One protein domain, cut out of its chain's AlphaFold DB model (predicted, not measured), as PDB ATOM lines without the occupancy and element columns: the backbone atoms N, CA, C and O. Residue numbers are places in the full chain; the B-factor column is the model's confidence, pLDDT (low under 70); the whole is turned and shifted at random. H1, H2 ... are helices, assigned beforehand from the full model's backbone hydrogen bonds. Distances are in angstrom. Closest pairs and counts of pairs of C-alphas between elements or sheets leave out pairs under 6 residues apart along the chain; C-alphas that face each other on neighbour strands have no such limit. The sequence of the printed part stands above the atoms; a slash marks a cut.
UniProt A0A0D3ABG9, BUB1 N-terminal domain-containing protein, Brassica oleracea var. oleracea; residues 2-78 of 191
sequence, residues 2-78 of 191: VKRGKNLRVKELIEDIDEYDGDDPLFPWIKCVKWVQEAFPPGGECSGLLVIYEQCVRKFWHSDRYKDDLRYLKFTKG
ATOM      1  N   VAL A   2      -9.225  46.343 105.284       61.75
ATOM      2  CA  VAL A   2      -8.593  47.194 104.241       61.75
ATOM      3  C   VAL A   2      -9.208  47.046 102.833       61.75
ATOM      4  O   VAL A   2      -9.463  48.045 102.169       61.75
ATOM      5  N   LYS A   3      -9.519  45.821 102.378       64.25
ATOM      6  CA  LYS A   3     -10.139  45.578 101.054       64.25
ATOM      7  C   LYS A   3     -11.551  46.183 100.929       64.25
ATOM      8  O   LYS A   3     -11.916  46.664  99.864       64.25
ATOM      9  N   ARG A   4     -12.324  46.213 102.023       68.19
ATOM     10  CA  ARG A   4     -13.688  46.774 102.053       68.19
ATOM     11  C   ARG A   4     -13.669  48.302 101.937       68.19
ATOM     12  O   ARG A   4     -14.464  48.843 101.182       68.19
ATOM     13  N   GLY A   5     -12.720  48.968 102.602       75.06
ATOM     14  CA  GLY A   5     -12.511  50.417 102.469       75.06
ATOM     15  C   GLY A   5     -12.074  50.829 101.061       75.06
ATOM     16  O   GLY A   5     -12.589  51.797 100.515       75.06
ATOM     17  N   LYS A   6     -11.198  50.042 100.421       78.88
ATOM     18  CA  LYS A   6     -10.789  50.300  99.030       78.88
ATOM     19  C   LYS A   6     -11.957  50.178  98.046       78.88
ATOM     20  O   LYS A   6     -12.108  51.028  97.183       78.88
ATOM     21  N   ASN A   7     -12.810  49.166  98.205       77.69
ATOM     22  CA  ASN A   7     -13.974  48.986  97.332       77.69
ATOM     23  C   ASN A   7     -15.025  50.095  97.498       77.69
ATOM     24  O   ASN A   7     -15.665  50.456  96.518       77.69
ATOM     25  N   LEU A   8     -15.203  50.632  98.711       82.69
ATOM     26  CA  LEU A   8     -16.077  51.789  98.945       82.69
ATOM     27  C   LEU A   8     -15.561  53.020  98.198       82.69
ATOM     28  O   LEU A   8     -16.316  53.654  97.473       82.69
ATOM     29  N   ARG A   9     -14.252  53.275  98.268       85.88
ATOM     30  CA  ARG A   9     -13.643  54.407  97.569       85.88
ATOM     31  C   ARG A   9     -13.745  54.314  96.043       85.88
ATOM     32  O   ARG A   9     -13.894  55.335  95.387       85.88
ATOM     33  N   VAL A  10     -13.689  53.110  95.464       84.25
ATOM     34  CA  VAL A  10     -13.949  52.928  94.022       84.25
ATOM     35  C   VAL A  10     -15.378  53.328  93.664       84.25
ATOM     36  O   VAL A  10     -15.568  53.952  92.630       84.25
ATOM     37  N   LYS A  11     -16.370  52.995  94.501       85.69
ATOM     38  CA  LYS A  11     -17.769  53.377  94.251       85.69
ATOM     39  C   LYS A  11     -17.954  54.889  94.269       85.69
ATOM     40  O   LYS A  11     -18.490  55.416  93.308       85.69
ATOM     41  N   GLU A  12     -17.409  55.567  95.277       88.88
ATOM     42  CA  GLU A  12     -17.413  57.037  95.346       88.88
ATOM     43  C   GLU A  12     -16.777  57.660  94.093       88.88
ATOM     44  O   GLU A  12     -17.288  58.619  93.539       88.88
ATOM     45  N   LEU A  13     -15.670  57.095  93.597       88.56
ATOM     46  CA  LEU A  13     -15.013  57.590  92.383       88.56
ATOM     47  C   LEU A  13     -15.810  57.322  91.097       88.56
ATOM     48  O   LEU A  13     -15.550  57.980  90.095       88.56
ATOM     49  N   ILE A  14     -16.715  56.342  91.095       88.19
ATOM     50  CA  ILE A  14     -17.641  56.090  89.982       88.19
ATOM     51  C   ILE A  14     -18.811  57.074  90.051       88.19
ATOM     52  O   ILE A  14     -19.172  57.640  89.027       88.19
ATOM     53  N   GLU A  15     -19.336  57.349  91.243       89.81
ATOM     54  CA  GLU A  15     -20.342  58.398  91.460       89.81
ATOM     55  C   GLU A  15     -19.786  59.777  91.050       89.81
ATOM     56  O   GLU A  15     -20.414  60.470  90.254       89.81
ATOM     57  N   ASP A  16     -18.541  60.101  91.436       90.44
ATOM     58  CA  ASP A  16     -17.799  61.290  90.971       90.44
ATOM     59  C   ASP A  16     -17.729  61.379  89.432       90.44
ATOM     60  O   ASP A  16     -17.619  62.477  88.895       90.44
ATOM     61  N   ILE A  17     -17.686  60.248  88.712       90.75
ATOM     62  CA  ILE A  17     -17.650  60.217  87.240       90.75
ATOM     63  C   ILE A  17     -19.033  60.522  86.662       90.75
ATOM     64  O   ILE A  17     -19.124  61.251  85.673       90.75
ATOM     65  N   ASP A  18     -20.081  59.942  87.244       88.88
ATOM     66  CA  ASP A  18     -21.452  60.053  86.747       88.88
ATOM     67  C   ASP A  18     -22.056  61.439  87.030       88.88
ATOM     68  O   ASP A  18     -22.810  61.957  86.206       88.88
ATOM     69  N   GLU A  19     -21.688  62.062  88.154       91.38
ATOM     70  CA  GLU A  19     -22.138  63.401  88.559       91.38
ATOM     71  C   GLU A  19     -21.279  64.542  87.983       91.38
ATOM     72  O   GLU A  19     -21.605  65.715  88.162       91.38
ATOM     73  N   TYR A  20     -20.180  64.228  87.291       92.06
ATOM     74  CA  TYR A  20     -19.253  65.237  86.777       92.06
ATOM     75  C   TYR A  20     -19.875  66.093  85.663       92.06
ATOM     76  O   TYR A  20     -20.182  65.597  84.578       92.06
ATOM     77  N   ASP A  21     -19.955  67.403  85.895       89.75
ATOM     78  CA  ASP A  21     -20.505  68.407  84.973       89.75
ATOM     79  C   ASP A  21     -19.443  69.352  84.373       89.75
ATOM     80  O   ASP A  21     -19.774  70.310  83.676       89.75
ATOM     81  N   GLY A  22     -18.158  69.082  84.621       90.06
ATOM     82  CA  GLY A  22     -17.058  69.928  84.160       90.06
ATOM     83  C   GLY A  22     -16.688  69.769  82.678       90.06
ATOM     84  O   GLY A  22     -17.097  68.839  81.983       90.06
ATOM     85  N   ASP A  23     -15.811  70.660  82.205       88.69
ATOM     86  CA  ASP A  23     -15.450  70.792  80.784       88.69
ATOM     87  C   ASP A  23     -14.687  69.597  80.184       88.69
ATOM     88  O   ASP A  23     -14.634  69.445  78.957       88.69
ATOM     89  N   ASP A  24     -14.029  68.778  81.011       89.75
ATOM     90  CA  ASP A  24     -13.247  67.619  80.568       89.75
ATOM     91  C   ASP A  24     -13.773  66.315  81.183       89.75
ATOM     92  O   ASP A  24     -13.239  65.853  82.195       89.75
ATOM     93  N   PRO A  25     -14.782  65.670  80.567       89.50
ATOM     94  CA  PRO A  25     -15.358  64.430  81.077       89.50
ATOM     95  C   PRO A  25     -14.359  63.273  81.173       89.50
ATOM     96  O   PRO A  25     -14.654  62.297  81.851       89.50
ATOM     97  N   LEU A  26     -13.177  63.353  80.546       87.31
ATOM     98  CA  LEU A  26     -12.121  62.354  80.718       87.31
ATOM     99  C   LEU A  26     -11.442  62.465  82.095       87.31
ATOM    100  O   LEU A  26     -10.995  61.455  82.638       87.31
ATOM    101  N   PHE A  27     -11.374  63.668  82.674       87.94
ATOM    102  CA  PHE A  27     -10.682  63.968  83.931       87.94
ATOM    103  C   PHE A  27     -11.043  63.041  85.114       87.94
ATOM    104  O   PHE A  27     -10.121  62.472  85.716       87.94
ATOM    105  N   PRO A  28     -12.328  62.829  85.464       90.31
ATOM    106  CA  PRO A  28     -12.689  61.975  86.597       90.31
ATOM    107  C   PRO A  28     -12.298  60.502  86.371       90.31
ATOM    108  O   PRO A  28     -11.858  59.833  87.309       90.31
ATOM    109  N   TRP A  29     -12.299  60.017  85.121       88.06
ATOM    110  CA  TRP A  29     -11.783  58.683  84.782       88.06
ATOM    111  C   TRP A  29     -10.287  58.559  85.063       88.06
ATOM    112  O   TRP A  29      -9.851  57.563  85.641       88.06
ATOM    113  N   ILE A  30      -9.503  59.588  84.713       84.50
ATOM    114  CA  ILE A  30      -8.058  59.643  84.994       84.50
ATOM    115  C   ILE A  30      -7.809  59.489  86.494       84.50
ATOM    116  O   ILE A  30      -6.959  58.705  86.923       84.50
ATOM    117  N   LYS A  31      -8.556  60.260  87.291       86.62
ATOM    118  CA  LYS A  31      -8.461  60.287  88.751       86.62
ATOM    119  C   LYS A  31      -8.805  58.918  89.339       86.62
ATOM    120  O   LYS A  31      -8.050  58.418  90.175       86.62
ATOM    121  N   CYS A  32      -9.885  58.297  88.861       87.06
ATOM    122  CA  CYS A  32     -10.319  56.973  89.292       87.06
ATOM    123  C   CYS A  32      -9.262  55.899  88.992       87.06
ATOM    124  O   CYS A  32      -8.787  55.220  89.902       87.06
ATOM    125  N   VAL A  33      -8.803  55.814  87.740       81.25
ATOM    126  CA  VAL A  33      -7.773  54.856  87.305       81.25
ATOM    127  C   VAL A  33      -6.487  55.010  88.111       81.25
ATOM    128  O   VAL A  33      -5.954  54.021  88.619       81.25
ATOM    129  N   LYS A  34      -5.998  56.245  88.265       82.25
ATOM    130  CA  LYS A  34      -4.774  56.528  89.021       82.25
ATOM    131  C   LYS A  34      -4.896  56.051  90.467       82.25
ATOM    132  O   LYS A  34      -3.988  55.398  90.977       82.25
ATOM    133  N   TRP A  35      -6.026  56.336  91.109       86.00
ATOM    134  CA  TRP A  35      -6.272  55.897  92.476       86.00
ATOM    135  C   TRP A  35      -6.303  54.366  92.582       86.00
ATOM    136  O   TRP A  35      -5.681  53.806  93.482       86.00
ATOM    137  N   VAL A  36      -6.956  53.669  91.644       81.75
ATOM    138  CA  VAL A  36      -7.008  52.196  91.631       81.75
ATOM    139  C   VAL A  36      -5.608  51.597  91.460       81.75
ATOM    140  O   VAL A  36      -5.254  50.662  92.177       81.75
ATOM    141  N   GLN A  37      -4.776  52.154  90.577       77.75
ATOM    142  CA  GLN A  37      -3.385  51.716  90.403       77.75
ATOM    143  C   GLN A  37      -2.558  51.876  91.692       77.75
ATOM    144  O   GLN A  37      -1.797  50.981  92.055       77.75
ATOM    145  N   GLU A  38      -2.721  52.994  92.405       80.94
ATOM    146  CA  GLU A  38      -2.028  53.259  93.675       80.94
ATOM    147  C   GLU A  38      -2.560  52.377  94.819       80.94
ATOM    148  O   GLU A  38      -1.793  51.883  95.649       80.94
ATOM    149  N   ALA A  39      -3.870  52.121  94.845       81.38
ATOM    150  CA  ALA A  39      -4.520  51.303  95.861       81.38
ATOM    151  C   ALA A  39      -4.265  49.798  95.677       81.38
ATOM    152  O   ALA A  39      -4.295  49.050  96.665       81.38
ATOM    153  N   PHE A  40      -3.988  49.344  94.451       75.62
ATOM    154  CA  PHE A  40      -3.736  47.942  94.108       75.62
ATOM    155  C   PHE A  40      -2.415  47.758  93.320       75.62
ATOM    156  O   PHE A  40      -2.445  47.338  92.164       75.62
ATOM    157  N   PRO A  41      -1.239  47.974  93.951       68.06
ATOM    158  CA  PRO A  41       0.070  47.904  93.287       68.06
ATOM    159  C   PRO A  41       0.418  46.583  92.575       68.06
ATOM    160  O   PRO A  41       1.039  46.655  91.515       68.06
ATOM    161  N   PRO A  42       0.048  45.381  93.079       61.66
ATOM    162  CA  PRO A  42       0.341  44.138  92.363       61.66
ATOM    163  C   PRO A  42      -0.550  43.918  91.131       61.66
ATOM    164  O   PRO A  42      -0.405  42.897  90.473       61.66
ATOM    165  N   GLY A  43      -1.473  44.839  90.809       53.97
ATOM    166  CA  GLY A  43      -2.210  44.829  89.540       53.97
ATOM    167  C   GLY A  43      -3.072  43.588  89.301       53.97
ATOM    168  O   GLY A  43      -3.425  43.310  88.162       53.97
ATOM    169  N   GLY A  44      -3.396  42.828  90.350       55.16
ATOM    170  CA  GLY A  44      -4.170  41.598  90.214       55.16
ATOM    171  C   GLY A  44      -5.593  41.844  89.699       55.16
ATOM    172  O   GLY A  44      -6.172  42.921  89.890       55.16
ATOM    173  N   GLU A  45      -6.182  40.795  89.123       54.97
ATOM    174  CA  GLU A  45      -7.550  40.736  88.572       54.97
ATOM    175  C   GLU A  45      -8.632  41.252  89.545       54.97
ATOM    176  O   GLU A  45      -9.676  41.756  89.142       54.97
ATOM    177  N   CYS A  46      -8.349  41.219  90.849       56.12
ATOM    178  CA  CYS A  46      -9.226  41.705  91.915       56.12
ATOM    179  C   CYS A  46      -9.370  43.239  92.017       56.12
ATOM    180  O   CYS A  46     -10.100  43.699  92.896       56.12
ATOM    181  N   SER A  47      -8.654  44.031  91.214       67.94
ATOM    182  CA  SER A  47      -8.688  45.503  91.288       67.94
ATOM    183  C   SER A  47      -9.897  46.138  90.587       67.94
ATOM    184  O   SER A  47     -10.184  47.307  90.828       67.94
ATOM    185  N   GLY A  48     -10.596  45.405  89.708       73.94
ATOM    186  CA  GLY A  48     -11.687  45.954  88.883       73.94
ATOM    187  C   GLY A  48     -11.222  46.952  87.813       73.94
ATOM    188  O   GLY A  48     -12.035  47.496  87.069       73.94
ATOM    189  N   LEU A  49      -9.909  47.166  87.698       75.69
ATOM    190  CA  LEU A  49      -9.299  48.160  86.825       75.69
ATOM    191  C   LEU A  49      -9.643  47.930  85.343       75.69
ATOM    192  O   LEU A  49      -9.908  48.882  84.613       75.69
ATOM    193  N   LEU A  50      -9.706  46.666  84.914       74.56
ATOM    194  CA  LEU A  50     -10.085  46.285  83.551       74.56
ATOM    195  C   LEU A  50     -11.489  46.779  83.174       74.56
ATOM    196  O   LEU A  50     -11.681  47.298  82.076       74.56
ATOM    197  N   VAL A  51     -12.445  46.651  84.099       79.88
ATOM    198  CA  VAL A  51     -13.838  47.069  83.893       79.88
ATOM    199  C   VAL A  51     -13.918  48.585  83.760       79.88
ATOM    200  O   VAL A  51     -14.546  49.083  82.832       79.88
ATOM    201  N   ILE A  52     -13.232  49.324  84.638       81.19
ATOM    202  CA  ILE A  52     -13.189  50.795  84.593       81.19
ATOM    203  C   ILE A  52     -12.660  51.267  83.240       81.19
ATOM    204  O   ILE A  52     -13.231  52.161  82.618       81.19
ATOM    205  N   TYR A  53     -11.602  50.634  82.740       76.50
ATOM    206  CA  TYR A  53     -11.086  51.005  81.439       76.50
ATOM    207  C   TYR A  53     -12.033  50.685  80.278       76.50
ATOM    208  O   TYR A  53     -12.142  51.483  79.351       76.50
ATOM    209  N   GLU A  54     -12.693  49.527  80.296       77.94
ATOM    210  CA  GLU A  54     -13.656  49.166  79.254       77.94
ATOM    211  C   GLU A  54     -14.800  50.179  79.184       77.94
ATOM    212  O   GLU A  54     -15.155  50.633  78.095       77.94
ATOM    213  N   GLN A  55     -15.321  50.592  80.341       84.25
ATOM    214  CA  GLN A  55     -16.359  51.615  80.414       84.25
ATOM    215  C   GLN A  55     -15.866  52.969  79.887       84.25
ATOM    216  O   GLN A  55     -16.568  53.603  79.098       84.25
ATOM    217  N   CYS A  56     -14.638  53.365  80.237       84.12
ATOM    218  CA  CYS A  56     -14.007  54.581  79.722       84.12
ATOM    219  C   CYS A  56     -13.911  54.554  78.187       84.12
ATOM    220  O   CYS A  56     -14.378  55.470  77.510       84.12
ATOM    221  N   VAL A  57     -13.382  53.469  77.612       79.38
ATOM    222  CA  VAL A  57     -13.262  53.331  76.151       79.38
ATOM    223  C   VAL A  57     -14.631  53.358  75.491       79.38
ATOM    224  O   VAL A  57     -14.825  54.093  74.528       79.38
ATOM    225  N   ARG A  58     -15.610  52.627  76.034       84.00
ATOM    226  CA  ARG A  58     -16.982  52.602  75.513       84.00
ATOM    227  C   ARG A  58     -17.638  53.986  75.523       84.00
ATOM    228  O   ARG A  58     -18.432  54.276  74.632       84.00
ATOM    229  N   LYS A  59     -17.291  54.843  76.486       85.81
ATOM    230  CA  LYS A  59     -17.791  56.220  76.577       85.81
ATOM    231  C   LYS A  59     -17.146  57.156  75.549       85.81
ATOM    232  O   LYS A  59     -17.847  57.997  74.994       85.81
ATOM    233  N   PHE A  60     -15.841  57.029  75.295       84.88
ATOM    234  CA  PHE A  60     -15.078  58.045  74.555       84.88
ATOM    235  C   PHE A  60     -14.589  57.634  73.163       84.88
ATOM    236  O   PHE A  60     -14.113  58.502  72.438       84.88
ATOM    237  N   TRP A  61     -14.712  56.373  72.739       81.38
ATOM    238  CA  TRP A  61     -14.146  55.924  71.456       81.38
ATOM    239  C   TRP A  61     -14.689  56.657  70.220       81.38
ATOM    240  O   TRP A  61     -13.970  56.818  69.236       81.38
ATOM    241  N   HIS A  62     -15.929  57.142  70.280       82.56
ATOM    242  CA  HIS A  62     -16.534  57.958  69.227       82.56
ATOM    243  C   HIS A  62     -16.130  59.436  69.270       82.56
ATOM    244  O   HIS A  62     -16.389  60.165  68.318       82.56
ATOM    245  N   SER A  63     -15.549  59.905  70.375       85.00
ATOM    246  CA  SER A  63     -15.285  61.324  70.595       85.00
ATOM    247  C   SER A  63     -13.986  61.746  69.921       85.00
ATOM    248  O   SER A  63     -12.897  61.443  70.412       85.00
ATOM    249  N   ASP A  64     -14.094  62.507  68.831       84.44
ATOM    250  CA  ASP A  64     -12.937  63.036  68.094       84.44
ATOM    251  C   ASP A  64     -12.003  63.872  68.978       84.44
ATOM    252  O   ASP A  64     -10.789  63.852  68.787       84.44
ATOM    253  N   ARG A  65     -12.549  64.526  70.016       87.00
ATOM    254  CA  ARG A  65     -11.778  65.296  71.005       87.00
ATOM    255  C   ARG A  65     -10.686  64.464  71.684       87.00
ATOM    256  O   ARG A  65      -9.649  65.014  72.042       87.00
ATOM    257  N   TYR A  66     -10.923  63.167  71.880       84.19
ATOM    258  CA  TYR A  66     -10.048  62.300  72.670       84.19
ATOM    259  C   TYR A  66      -9.271  61.271  71.845       84.19
ATOM    260  O   TYR A  66      -8.349  60.662  72.382       84.19
ATOM    261  N   LYS A  67      -9.576  61.097  70.550       81.44
ATOM    262  CA  LYS A  67      -8.935  60.080  69.691       81.44
ATOM    263  C   LYS A  67      -7.412  60.187  69.645       81.44
ATOM    264  O   LYS A  67      -6.737  59.162  69.652       81.44
ATOM    265  N   ASP A  68      -6.881  61.406  69.646       77.38
ATOM    266  CA  ASP A  68      -5.441  61.689  69.659       77.38
ATOM    267  C   ASP A  68      -4.955  62.281  70.995       77.38
ATOM    268  O   ASP A  68      -3.788  62.661  71.126       77.38
ATOM    269  N   ASP A  69      -5.816  62.346  72.020       81.81
ATOM    270  CA  ASP A  69      -5.401  62.817  73.339       81.81
ATOM    271  C   ASP A  69      -4.478  61.771  73.971       81.81
ATOM    272  O   ASP A  69      -4.853  60.625  74.246       81.81
ATOM    273  N   LEU A  70      -3.238  62.183  74.237       74.94
ATOM    274  CA  LEU A  70      -2.259  61.325  74.881       74.94
ATOM    275  C   LEU A  70      -2.789  60.789  76.211       74.94
ATOM    276  O   LEU A  70      -2.472  59.658  76.539       74.94
ATOM    277  N   ARG A  71      -3.594  61.544  76.966       77.25
ATOM    278  CA  ARG A  71      -4.177  61.092  78.237       77.25
ATOM    279  C   ARG A  71      -5.095  59.897  78.025       77.25
ATOM    280  O   ARG A  71      -4.981  58.938  78.773       77.25
ATOM    281  N   TYR A  72      -5.902  59.919  76.965       70.50
ATOM    282  CA  TYR A  72      -6.810  58.832  76.604       70.50
ATOM    283  C   TYR A  72      -6.055  57.535  76.262       70.50
ATOM    284  O   TYR A  72      -6.461  56.444  76.660       70.50
ATOM    285  N   LEU A  73      -4.895  57.654  75.607       64.25
ATOM    286  CA  LEU A  73      -4.058  56.512  75.212       64.25
ATOM    287  C   LEU A  73      -2.944  56.158  76.215       64.25
ATOM    288  O   LEU A  73      -2.353  55.076  76.153       64.25
ATOM    289  N   LYS A  74      -2.654  57.046  77.169       61.25
ATOM    290  CA  LYS A  74      -1.571  56.944  78.154       61.25
ATOM    291  C   LYS A  74      -2.093  57.302  79.544       61.25
ATOM    292  O   LYS A  74      -1.891  58.407  80.046       61.25
ATOM    293  N   PHE A  75      -2.643  56.304  80.222       51.31
ATOM    294  CA  PHE A  75      -3.045  56.423  81.620       51.31
ATOM    295  C   PHE A  75      -1.933  55.997  82.596       51.31
ATOM    296  O   PHE A  75      -1.821  54.840  82.971       51.31
ATOM    297  N   THR A  76      -1.094  56.989  82.932       32.41
ATOM    298  CA  THR A  76      -0.117  57.148  84.043       32.41
ATOM    299  C   THR A  76       0.798  55.991  84.520       32.41
ATOM    300  O   THR A  76       0.406  54.854  84.716       32.41
ATOM    301  N   LYS A  77       2.066  56.371  84.790       34.56
ATOM    302  CA  LYS A  77       3.231  55.586  85.279       34.56
ATOM    303  C   LYS A  77       3.696  54.402  84.416       34.56
ATOM    304  O   LYS A  77       3.927  53.302  84.898       34.56
ATOM    305  N   GLY A  78       3.970  54.679  83.140       40.41
ATOM    306  CA  GLY A  78       4.900  53.860  82.344       40.41
ATOM    307  C   GLY A  78       4.394  52.473  81.936       40.41
ATOM    308  O   GLY A  78       5.170  51.707  81.377       40.41
TER     309      GLY A  78
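AT A GLANCE: This is residues 2 to 78 of the 191 residues of the protein "BUB1 N-terminal domain-containing protein" of Brassica oleracea var. oleracea (UniProt A0A0D3ABG9). Three helices run back and forth with nearly parallel lines, H2 at the corner of an open triangle between H1 and H3. Two very short helices, H4 and H5, follow beyond the end of H3 and fold back toward the beginning of H2. The printed part has 77 residues, with five named helices in the order H1 to H5 and no named strand; its class is all helix. It is compact, with a radius of gyration of the C-alphas of 12.6 A, and spans 39 by 28 by 18 A.

HOW THE PARTS SIT: H1, residues 2 to 18, touches H2, residues 26 to 39, closest at the C-alphas of Ile 17 and Pro 28, 5.3 A apart. They form a helical hairpin, opposite ways at a shallow tilt of 5 degrees. H2 and H3, residues 49 to 60, form another, opposite ways at a shallow tilt of 7 degrees. They touch, closest at the C-alphas of Val 36 and Leu 49, 6.7 A apart. H1 and H3 are apart. H4, residues 64 to 67, is close to but not clearly touching H3; the closest C-alphas, of Phe 60 and Tyr 66, are 6.9 A apart. H5, residues 70 to 73, is close to but not clearly touching H2; the closest C-alphas, of Leu 26 and Tyr 72, are 7.6 A apart. In H1, H2 and H3 every O i to N i+4 pair is within hydrogen-bond range; H4 and H5 are too short for such a pair.

IN THESE COORDINATES: H1 begins at C-alpha 2 (-8.593, 47.194, 104.241) and is 25.2 A long from first to last C-alpha. H2 measures 20.2 A and H3 16.8 A, H3 ending at C-alpha 60 (-15.078, 58.045, 74.555). H4 measures 5.2 A; H5 measures 5.1 A and ends at C-alpha 73 (-4.058, 56.512, 75.212).

THE WHOLE: The C-alphas farthest apart, of Val 2 and Asp 64, are 39.7 A apart. The printed part has no cut and no long link. Mean pLDDT of the printed part is 77.8; residues 2 to 4, 41 to 47 and 73 to 78 are under 70.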